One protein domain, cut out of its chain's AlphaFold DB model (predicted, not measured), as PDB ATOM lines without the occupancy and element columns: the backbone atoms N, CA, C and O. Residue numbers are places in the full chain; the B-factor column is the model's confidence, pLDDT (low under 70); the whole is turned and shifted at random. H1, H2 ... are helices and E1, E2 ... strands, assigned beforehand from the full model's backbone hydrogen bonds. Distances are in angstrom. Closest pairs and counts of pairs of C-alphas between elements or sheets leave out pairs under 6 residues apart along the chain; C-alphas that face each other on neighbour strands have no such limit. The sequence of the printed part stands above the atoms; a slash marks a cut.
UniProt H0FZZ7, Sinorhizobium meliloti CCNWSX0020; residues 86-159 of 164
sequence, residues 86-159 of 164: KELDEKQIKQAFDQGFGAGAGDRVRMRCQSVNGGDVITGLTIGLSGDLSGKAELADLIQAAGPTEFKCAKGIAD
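This is residues 86 to 159 of the 164 residues of a protein of Sinorhizobium meliloti CCNWSX0020 (UniProt H0FZZ7). This is a rod with a long two-stranded hairpin, E2 and E3, making much of its length; helix H1 runs beside the open end of the hairpin, on the side of E2. Near that open end the short helix H2 packs on residues 93 to 98 of H1 and H3 packs on residues 100 to 101 at the end of H1, while the short strand pair E1 and E4 sits between the beginning of H1 and the hairpin. The 74 printed residues hold three named helices and four named strands in the order E1 H1 H2 E2 E3 H3 E4, with two separate antiparallel sheets, E1 - E4 and E2 - E3. The class is mixed, helices and strands; the whole is only just compact, close to loose, with a radius of gyration of the C-alphas of 13.3 A and spans of 43 by 21 by 19 A.

E2, residues 109 to 116, and E3, residues 119 to 127, form an antiparallel hairpin at 155 degrees; N 110 and O 126, and N 121 and O 114, are within hydrogen-bond range at 2.8 and 2.9 A. E4, residues 155 to 157, has its C-alpha of Ile 157 at 4.6 A from that of Val 121 in E3, their closest pair. E1, residues 87 to 89, is antiparallel to E4 at 154 degrees, with N 88 and O 156 at 2.8 A. E1 and E3 are near each other, while E1 and E2 are apart. The closest C-alphas of E2 and H1, residues 90 to 101, are those of Val 109 and Lys 94, at 7.4 A. H1 touches H2, residues 105 to 108, with its residues 93 to 98 alone; the closest C-alphas, of Lys 94 and Gly 106, are 3.8 A apart. H1 touches H3, residues 139 to 145, with its residues 100 to 101 alone, about perpendicular at 74 degrees; the C-alphas of Phe 101 and Ala 140 come closest, at 4.5 A. H2 touches H3, closest at the C-alphas of Ala 105 and Gln 144, 6.1 A apart. Every O i to N i+4 pair is within hydrogen-bond range in H1 and H3; H2 is too short for such a pair.

E2 is 22.6 A long and begins at C-alpha 109, (8.617, 38.721, -30.536). E3 is 23.7 A long and H1 16.1 A. H3 measures 10.0 A, E4 7.3 A, E1 6.6 A and H2 5.6 A. E1 begins at C-alpha 87, (26.005, 39.182, -29.276), and E4 ends at C-alpha 157, (24.943, 42.988, -28.025).

The C-alphas farthest apart are those of Gly 118 and Lys 136, 43.6 A. The printed part has no cut. The link from E3 to H3, 11 residues, is long; that from H3 to E4, 9 residues, is short but not tight. Mean pLDDT of the printed part is 94.5, and no printed residue is under 70.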
ATOM      1  N   LYS A  86      27.746  39.979 -24.765       95.62
ATOM      2  CA  LYS A  86      27.832  39.113 -25.949       95.62
ATOM      3  C   LYS A  86      26.756  39.480 -26.963       95.62
ATOM      4  O   LYS A  86      25.723  40.052 -26.619       95.62
ATOM      5  N   GLU A  87      27.009  39.120 -28.216       96.44
ATOM      6  CA  GLU A  87      26.005  39.182 -29.276       96.44
ATOM      7  C   GLU A  87      24.994  38.040 -29.091       96.44
ATOM      8  O   GLU A  87      25.387  36.883 -28.926       96.44
ATOM      9  N   LEU A  88      23.708  38.382 -29.099       97.75
ATOM     10  CA  LEU A  88      22.592  37.446 -29.165       97.75
ATOM     11  C   LEU A  88      21.907  37.604 -30.519       97.75
ATOM     12  O   LEU A  88      21.656  38.729 -30.963       97.75
ATOM     13  N   ASP A  89      21.597  36.483 -31.160       96.81
ATOM     14  CA  ASP A  89      20.878  36.461 -32.430       96.81
ATOM     15  C   ASP A  89      19.383  36.140 -32.270       96.81
ATOM     16  O   ASP A  89      18.894  35.704 -31.221       96.81
ATOM     17  N   GLU A  90      18.636  36.377 -33.348       96.56
ATOM     18  CA  GLU A  90      17.209  36.090 -33.455       96.56
ATOM     19  C   GLU A  90      16.873  34.650 -33.069       96.56
ATOM     20  O   GLU A  90      15.903  34.419 -32.346       96.56
ATOM     21  N   LYS A  91      17.665  33.674 -33.523       97.25
ATOM     22  CA  LYS A  91      17.376  32.258 -33.300       97.25
ATOM     23  C   LYS A  91      17.465  31.917 -31.817       97.25
ATOM     24  O   LYS A  91      16.578  31.241 -31.302       97.25
ATOM     25  N   GLN A  92      18.502  32.395 -31.132       98.19
ATOM     26  CA  GLN A  92      18.675  32.190 -29.695       98.19
ATOM     27  C   GLN A  92      17.510  32.790 -28.908       98.19
ATOM     28  O   GLN A  92      16.950  32.128 -28.034       98.19
ATOM     29  N   ILE A  93      17.112  34.021 -29.246       98.00
ATOM     30  CA  ILE A  93      16.015  34.710 -28.560       98.00
ATOM     31  C   ILE A  93      14.693  33.985 -28.815       98.00
ATOM     32  O   ILE A  93      13.992  33.660 -27.859       98.00
ATOM     33  N   LYS A  94      14.370  33.665 -30.073       98.12
ATOM     34  CA  LYS A  94      13.153  32.918 -30.417       98.12
ATOM     35  C   LYS A  94      13.088  31.572 -29.703       98.12
ATOM     36  O   LYS A  94      12.063  31.252 -29.114       98.12
ATOM     37  N   GLN A  95      14.195  30.833 -29.671       98.50
ATOM     38  CA  GLN A  95      14.262  29.547 -28.981       98.50
ATOM     39  C   GLN A  95      14.047  29.683 -27.466       98.50
ATOM     40  O   GLN A  95      13.377  28.842 -26.869       98.50
ATOM     41  N   ALA A  96      14.566  30.741 -26.834       98.56
ATOM     42  CA  ALA A  96      14.318  30.994 -25.416       98.56
ATOM     43  C   ALA A  96      12.843  31.325 -25.132       98.56
ATOM     44  O   ALA A  96      12.301  30.881 -24.118       98.56
ATOM     45  N   PHE A  97      12.175  32.052 -26.033       98.62
ATOM     46  CA  PHE A  97      10.728  32.267 -25.942       98.62
ATOM     47  C   PHE A  97       9.945  30.971 -26.135       98.62
ATOM     48  O   PHE A  97       9.052  30.693 -25.342       98.62
ATOM     49  N   ASP A  98      10.308  30.149 -27.118       98.69
ATOM     50  CA  ASP A  98       9.653  28.862 -27.354       98.69
ATOM     51  C   ASP A  98       9.786  27.918 -26.152       98.69
ATOM     52  O   ASP A  98       8.831  27.244 -25.765       98.69
ATOM     53  N   GLN A  99      10.959  27.900 -25.512       98.50
ATOM     54  CA  GLN A  99      11.194  27.127 -24.296       98.50
ATOM     55  C   GLN A  99      10.395  27.663 -23.098       98.50
ATOM     56  O   GLN A  99       9.952  26.879 -22.262       98.50
ATOM     57  N   GLY A 100      10.244  28.985 -22.986       97.88
ATOM     58  CA  GLY A 100       9.566  29.625 -21.857       97.88
ATOM     59  C   GLY A 100       8.041  29.647 -21.963       97.88
ATOM     60  O   GLY A 100       7.365  29.577 -20.942       97.88
ATOM     61  N   PHE A 101       7.505  29.748 -23.182       98.38
ATOM     62  CA  PHE A 101       6.100  30.098 -23.437       98.38
ATOM     63  C   PHE A 101       5.427  29.202 -24.491       98.38
ATOM     64  O   PHE A 101       4.320  29.486 -24.952       98.38
ATOM     65  N   GLY A 102       6.081  28.099 -24.861       98.19
ATOM     66  CA  GLY A 102       5.577  27.110 -25.809       98.19
ATOM     67  C   GLY A 102       6.009  27.376 -27.250       98.19
ATOM     68  O   GLY A 102       6.313  28.502 -27.636       98.19
ATOM     69  N   ALA A 103       6.020  26.315 -28.058       98.19
ATOM     70  CA  ALA A 103       6.480  26.361 -29.444       98.19
ATOM     71  C   ALA A 103       5.796  27.481 -30.254       98.19
ATOM     72  O   ALA A 103       4.578  27.655 -30.184       98.19
ATOM     73  N   GLY A 104       6.588  28.232 -31.025       97.62
ATOM     74  CA  GLY A 104       6.124  29.352 -31.844       97.62
ATOM     75  C   GLY A 104       5.948  30.673 -31.086       97.62
ATOM     76  O   GLY A 104       5.635  31.689 -31.710       97.62
ATOM     77  N   ALA A 105       6.158  30.716 -29.766       98.44
ATOM     78  CA  ALA A 105       6.141  31.962 -29.001       98.44
ATOM     79  C   ALA A 105       7.172  32.979 -29.523       98.44
ATOM     80  O   ALA A 105       6.880  34.175 -29.582       98.44
ATOM     81  N   GLY A 106       8.341  32.509 -29.971       97.81
ATOM     82  CA  GLY A 106       9.387  33.345 -30.556       97.81
ATOM     83  C   GLY A 106       8.930  34.133 -31.787       97.81
ATOM     84  O   GLY A 106       9.407  35.243 -32.022       97.81
ATOM     85  N   ASP A 107       7.944  33.630 -32.532       97.81
ATOM     86  CA  ASP A 107       7.414  34.314 -33.714       97.81
ATOM     87  C   ASP A 107       6.514  35.512 -33.375       97.81
ATOM     88  O   ASP A 107       6.175  36.289 -34.264       97.81
ATOM     89  N   ARG A 108       6.149  35.714 -32.100       98.19
ATOM     90  CA  ARG A 108       5.419  36.907 -31.625       98.19
ATOM     91  C   ARG A 108       6.329  37.965 -31.010       98.19
ATOM     92  O   ARG A 108       5.842  38.930 -30.418       98.19
ATOM     93  N   VAL A 109       7.643  37.810 -31.137       97.50
ATOM     94  CA  VAL A 109       8.617  38.721 -30.536       97.50
ATOM     95  C   VAL A 109       9.303  39.544 -31.609       97.50
ATOM     96  O   VAL A 109       9.645  39.068 -32.685       97.50
ATOM     97  N   ARG A 110       9.541  40.809 -31.287       96.56
ATOM     98  CA  ARG A 110      10.358  41.721 -32.076       96.56
ATOM     99  C   ARG A 110      11.496  42.244 -31.221       96.56
ATOM    100  O   ARG A 110      11.252  42.817 -30.163       96.56
ATOM    101  N   MET A 111      12.718  42.151 -31.728       95.81
ATOM    102  CA  MET A 111      13.865  42.834 -31.138       95.81
ATOM    103  C   MET A 111      14.071  44.219 -31.752       95.81
ATOM    104  O   MET A 111      13.903  44.417 -32.957       95.81
ATOM    105  N   ARG A 112      14.457  45.182 -30.910       94.81
ATOM    106  CA  ARG A 112      14.945  46.498 -31.315       94.81
ATOM    107  C   ARG A 112      16.420  46.615 -30.958       94.81
ATOM    108  O   ARG A 112      16.810  46.313 -29.833       94.81
ATOM    109  N   CYS A 113      17.200  47.126 -31.901       94.25
ATOM    110  CA  CYS A 113      18.599  47.457 -31.694       94.25
ATOM    111  C   CYS A 113      18.864  48.921 -32.033       94.25
ATOM    112  O   CYS A 113      18.070  49.563 -32.726       94.25
ATOM    113  N   GLN A 114      19.971  49.441 -31.524       93.69
ATOM    114  CA  GLN A 114      20.510  50.746 -31.872       93.69
ATOM    115  C   GLN A 114      21.992  50.593 -32.201       93.69
ATOM    116  O   GLN A 114      22.721  49.939 -31.458       93.69
ATOM    117  N   SER A 115      22.429  51.220 -33.292       92.50
ATOM    118  CA  SER A 115      23.841  51.222 -33.667       92.50
ATOM    119  C   SER A 115      24.617  52.203 -32.786       92.50
ATOM    120  O   SER A 115      24.275  53.386 -32.707       92.50
ATOM    121  N   VAL A 116      25.647  51.706 -32.107       89.00
ATOM    122  CA  VAL A 116      26.529  52.450 -31.206       89.00
ATOM    123  C   VAL A 116      27.971  52.113 -31.575       89.00
ATOM    124  O   VAL A 116      28.379  50.957 -31.517       89.00
ATOM    125  N   ASN A 117      28.758  53.120 -31.965       86.31
ATOM    126  CA  ASN A 117      30.179  52.967 -32.315       86.31
ATOM    127  C   ASN A 117      30.470  51.838 -33.332       86.31
ATOM    128  O   ASN A 117      31.512  51.190 -33.265       86.31
ATOM    129  N   GLY A 118      29.550  51.601 -34.274       83.88
ATOM    130  CA  GLY A 118      29.694  50.581 -35.320       83.88
ATOM    131  C   GLY A 118      29.239  49.169 -34.934       83.88
ATOM    132  O   GLY A 118      29.382  48.266 -35.754       83.88
ATOM    133  N   GLY A 119      28.679  48.968 -33.735       87.44
ATOM    134  CA  GLY A 119      28.033  47.719 -33.317       87.44
ATOM    135  C   GLY A 119      26.564  47.924 -32.944       87.44
ATOM    136  O   GLY A 119      26.192  48.982 -32.440       87.44
ATOM    137  N   ASP A 120      25.723  46.919 -33.177       94.38
ATOM    138  CA  ASP A 120      24.310  46.969 -32.793       94.38
ATOM    139  C   ASP A 120      24.128  46.497 -31.349       94.38
ATOM    140  O   ASP A 120      24.532  45.395 -30.980       94.38
ATOM    141  N   VAL A 121      23.501  47.332 -30.523       95.06
ATOM    142  CA  VAL A 121      23.171  47.041 -29.122       95.06
ATOM    143  C   VAL A 121      21.670  46.817 -29.001       95.06
ATOM    144  O   VAL A 121      20.879  47.587 -29.549       95.06
ATOM    145  N   ILE A 122      21.258  45.778 -28.276       95.69
ATOM    146  CA  ILE A 122      19.844  45.473 -28.037       95.69
ATOM    147  C   ILE A 122      19.264  46.519 -27.079       95.69
ATOM    148  O   ILE A 122      19.728  46.672 -25.954       95.69
ATOM    149  N   THR A 123      18.213  47.222 -27.509       94.06
ATOM    150  CA  THR A 123      17.558  48.296 -26.733       94.06
ATOM    151  C   THR A 123      16.123  47.975 -26.335       94.06
ATOM    152  O   THR A 123      15.421  48.828 -25.784       94.06
ATOM    153  N   GLY A 124      15.639  46.777 -26.657       94.56
ATOM    154  CA  GLY A 124      14.348  46.307 -26.184       94.56
ATOM    155  C   GLY A 124      13.801  45.121 -26.957       94.56
ATOM    156  O   GLY A 124      14.178  44.857 -28.100       94.56
ATOM    157  N   LEU A 125      12.849  44.451 -26.319       96.44
ATOM    158  CA  LEU A 125      11.990  43.446 -26.924       96.44
ATOM    159  C   LEU A 125      10.550  43.958 -26.888       96.44
ATOM    160  O   LEU A 125      10.120  44.584 -25.922       96.44
ATOM    161  N   THR A 126       9.801  43.698 -27.949       97.19
ATOM    162  CA  THR A 126       8.352  43.890 -27.998       97.19
ATOM    163  C   THR A 126       7.716  42.524 -28.168       97.19
ATOM    164  O   THR A 126       8.014  41.829 -29.138       97.19
ATOM    165  N   ILE A 127       6.858  42.148 -27.228       97.81
ATOM    166  CA  ILE A 127       6.166  40.861 -27.207       97.81
ATOM    167  C   ILE A 127       4.712  41.121 -27.603       97.81
ATOM    168  O   ILE A 127       4.057  41.981 -27.013       97.81
ATOM    169  N   GLY A 128       4.221  40.424 -28.624       97.38
ATOM    170  CA  GLY A 128       2.811  40.457 -28.997       97.38
ATOM    171  C   GLY A 128       1.964  39.752 -27.943       97.38
ATOM    172  O   GLY A 128       2.258  38.613 -27.594       97.38
ATOM    173  N   LEU A 129       0.918  40.423 -27.460       96.44
ATOM    174  CA  LEU A 129      -0.035  39.896 -26.483       96.44
ATOM    175  C   LEU A 129      -1.457  40.106 -27.007       96.44
ATOM    176  O   LEU A 129      -1.771  41.181 -27.524       96.44
ATOM    177  N   SER A 130      -2.312  39.097 -26.875       95.62
ATOM    178  CA  SER A 130      -3.726  39.162 -27.250       95.62
ATOM    179  C   SER A 130      -4.566  38.346 -26.272       95.62
ATOM    180  O   SER A 130      -4.079  37.379 -25.700       95.62
ATOM    181  N   GLY A 131      -5.832  38.719 -26.092       91.38
ATOM    182  CA  GLY A 131      -6.750  38.049 -25.173       91.38
ATOM    183  C   GLY A 131      -7.125  38.907 -23.969       91.38
ATOM    184  O   GLY A 131      -7.066  40.136 -24.019       91.38
ATOM    185  N   ASP A 132      -7.568  38.243 -22.900       87.25
ATOM    186  CA  ASP A 132      -8.055  38.912 -21.697       87.25
ATOM    187  C   ASP A 132      -6.898  39.434 -20.832       87.25
ATOM    188  O   ASP A 132      -6.154  38.674 -20.211       87.25
ATOM    189  N   LEU A 133      -6.784  40.759 -20.767       85.56
ATOM    190  CA  LEU A 133      -5.799  41.472 -19.956       85.56
ATOM    191  C   LEU A 133      -6.353  41.858 -18.574       85.56
ATOM    192  O   LEU A 133      -5.772  42.695 -17.900       85.56
ATOM    193  N   SER A 134      -7.424  41.211 -18.102       80.12
ATOM    194  CA  SER A 134      -7.948  41.368 -16.734       80.12
ATOM    195  C   SER A 134      -7.004  40.876 -15.625       80.12
ATOM    196  O   SER A 134      -7.328  40.981 -14.445       80.12
ATOM    197  N   GLY A 135      -5.847  40.307 -15.986       79.56
ATOM    198  CA  GLY A 135      -4.835  39.814 -15.048       79.56
ATOM    199  C   GLY A 135      -4.939  38.343 -14.673       79.56
ATOM    200  O   GLY A 135      -4.112  37.871 -13.902       79.56
ATOM    201  N   LYS A 136      -5.891  37.611 -15.255       85.62
ATOM    202  CA  LYS A 136      -6.064  36.168 -15.023       85.62
ATOM    203  C   LYS A 136      -5.306  35.280 -16.007       85.62
ATOM    204  O   LYS A 136      -5.021  34.139 -15.674       85.62
ATOM    205  N   ALA A 137      -5.038  35.776 -17.213       92.94
ATOM    206  CA  ALA A 137      -4.328  35.015 -18.233       92.94
ATOM    207  C   ALA A 137      -2.817  35.009 -17.962       92.94
ATOM    208  O   ALA A 137      -2.227  36.057 -17.662       92.94
ATOM    209  N   GLU A 138      -2.195  33.844 -18.107       95.75
ATOM    210  CA  GLU A 138      -0.741  33.697 -18.066       95.75
ATOM    211  C   GLU A 138      -0.113  34.335 -19.320       95.75
ATOM    212  O   GLU A 138      -0.721  34.402 -20.393       95.75
ATOM    213  N   LEU A 139       1.131  34.795 -19.208       97.69
ATOM    214  CA  LEU A 139       1.899  35.389 -20.300       97.69
ATOM    215  C   LEU A 139       2.006  34.433 -21.492       97.69
ATOM    216  O   LEU A 139       1.904  34.874 -22.634       97.69
ATOM    217  N   ALA A 140       2.169  33.132 -21.235       97.56
ATOM    218  CA  ALA A 140       2.220  32.118 -22.285       97.56
ATOM    219  C   ALA A 140       0.943  32.121 -23.141       97.56
ATOM    220  O   ALA A 140       1.027  32.188 -24.367       97.56
ATOM    221  N   ASP A 141      -0.230  32.134 -22.506       97.38
ATOM    222  CA  ASP A 141      -1.516  32.125 -23.209       97.38
ATOM    223  C   ASP A 141      -1.707  33.401 -24.041       97.38
ATOM    224  O   ASP A 141      -2.124  33.343 -25.201       97.38
ATOM    225  N   LEU A 142      -1.328  34.553 -23.478       98.00
ATOM    226  CA  LEU A 142      -1.409  35.849 -24.158       98.00
ATOM    227  C   LEU A 142      -0.492  35.928 -25.383       98.00
ATOM    228  O   LEU A 142      -0.885  36.476 -26.416       98.00
ATOM    229  N   ILE A 143       0.723  35.385 -25.275       98.19
ATOM    230  CA  ILE A 143       1.673  35.293 -26.389       98.19
ATOM    231  C   ILE A 143       1.103  34.385 -27.478       98.19
ATOM    232  O   ILE A 143       1.078  34.762 -28.651       98.19
ATOM    233  N   GLN A 144       0.605  33.204 -27.112       97.69
ATOM    234  CA  GLN A 144       0.107  32.229 -28.081       97.69
ATOM    235  C   GLN A 144      -1.113  32.735 -28.856       97.69
ATOM    236  O   GLN A 144      -1.212  32.498 -30.064       97.69
ATOM    237  N   ALA A 145      -1.988  33.500 -28.198       97.25
ATOM    238  CA  ALA A 145      -3.147  34.133 -28.816       97.25
ATOM    239  C   ALA A 145      -2.795  35.305 -29.756       97.25
ATOM    240  O   ALA A 145      -3.640  35.734 -30.546       97.25
ATOM    241  N   ALA A 146      -1.579  35.853 -29.678       97.50
ATOM    242  CA  ALA A 146      -1.143  36.937 -30.549       97.50
ATOM    243  C   ALA A 146      -0.707  36.431 -31.935       97.50
ATOM    244  O   ALA A 146      -0.203  35.318 -32.096       97.50
ATOM    245  N   GLY A 147      -0.883  37.282 -32.951       95.94
ATOM    246  CA  GLY A 147      -0.372  37.028 -34.297       95.94
ATOM    247  C   GLY A 147       1.157  37.162 -34.379       95.94
ATOM    248  O   GLY A 147       1.757  37.856 -33.551       95.94
ATOM    249  N   PRO A 148       1.801  36.533 -35.380       95.94
ATOM    250  CA  PRO A 148       3.244  36.621 -35.562       95.94
ATOM    251  C   PRO A 148       3.689  38.039 -35.947       95.94
ATOM    252  O   PRO A 148       2.909  38.860 -36.437       95.94
ATOM    253  N   THR A 149       4.972  38.332 -35.750       94.12
ATOM    254  CA  THR A 149       5.582  39.614 -36.094       94.12
ATOM    255  C   THR A 149       6.976  39.449 -36.690       94.12
ATOM    256  O   THR A 149       7.638  38.430 -36.522       94.12
ATOM    257  N   GLU A 150       7.438  40.485 -37.388       90.75
ATOM    258  CA  GLU A 150       8.793  40.523 -37.930       90.75
ATOM    259  C   GLU A 150       9.825  40.862 -36.849       90.75
ATOM    260  O   GLU A 150       9.693  41.849 -36.104       90.75
ATOM    261  N   PHE A 151      10.898  40.073 -36.830       82.56
ATOM    262  CA  PHE A 151      12.055  40.259 -35.967       82.56
ATOM    263  C   PHE A 151      12.987  41.311 -36.600       82.56
ATOM    264  O   PHE A 151      13.812  41.028 -37.459       82.56
ATOM    265  N   LYS A 152      12.785  42.586 -36.245       86.19
ATOM    266  CA  LYS A 152      13.381  43.744 -36.949       86.19
ATOM    267  C   LYS A 152      14.899  43.921 -36.793       86.19
ATOM    268  O   LYS A 152      15.476  44.750 -37.491       86.19
ATOM    269  N   CYS A 153      15.533  43.202 -35.874       90.31
ATOM    270  CA  CYS A 153      16.976  43.217 -35.662       90.31
ATOM    271  C   CYS A 153      17.463  41.771 -35.571       90.31
ATOM    272  O   CYS A 153      17.037  41.056 -34.674       90.31
ATOM    273  N   ALA A 154      18.332  41.339 -36.486       90.50
ATOM    274  CA  ALA A 154      18.742  39.936 -36.561       90.50
ATOM    275  C   ALA A 154      19.705  39.524 -35.435       90.50
ATOM    276  O   ALA A 154      19.724  38.359 -35.047       90.50
ATOM    277  N   LYS A 155      20.517  40.460 -34.926       94.62
ATOM    278  CA  LYS A 155      21.486  40.225 -33.849       94.62
ATOM    279  C   LYS A 155      21.918  41.529 -33.187       94.62
ATOM    280  O   LYS A 155      21.905  42.572 -33.836       94.62
ATOM    281  N   GLY A 156      22.314  41.470 -31.922       95.00
ATOM    282  CA  GLY A 156      22.865  42.623 -31.216       95.00
ATOM    283  C   GLY A 156      23.492  42.253 -29.876       95.00
ATOM    284  O   GLY A 156      23.259  41.173 -29.340       95.00
ATOM    285  N   ILE A 157      24.294  43.157 -29.326       95.81
ATOM    286  CA  ILE A 157      24.943  42.988 -28.025       95.81
ATOM    287  C   ILE A 157      23.910  43.178 -26.910       95.81
ATOM    288  O   ILE A 157      23.219  44.199 -26.871       95.81
ATOM    289  N   ALA A 158      23.825  42.223 -25.984       94.56
ATOM    290  CA  ALA A 158      23.064  42.391 -24.751       94.56
ATOM    291  C   ALA A 158      23.875  43.234 -23.757       94.56
ATOM    292  O   ALA A 158      24.902  42.786 -23.245       94.56
ATOM    293  N   ASP A 159      23.443  44.466 -23.492       88.81
ATOM    294  CA  ASP A 159      24.128  45.338 -22.535       88.81
ATOM    295  C   ASP A 159      23.695  45.068 -21.083       88.81
ATOM    296  O   ASP A 159      22.614  44.544 -20.808       88.81
TER     297      ASP A 159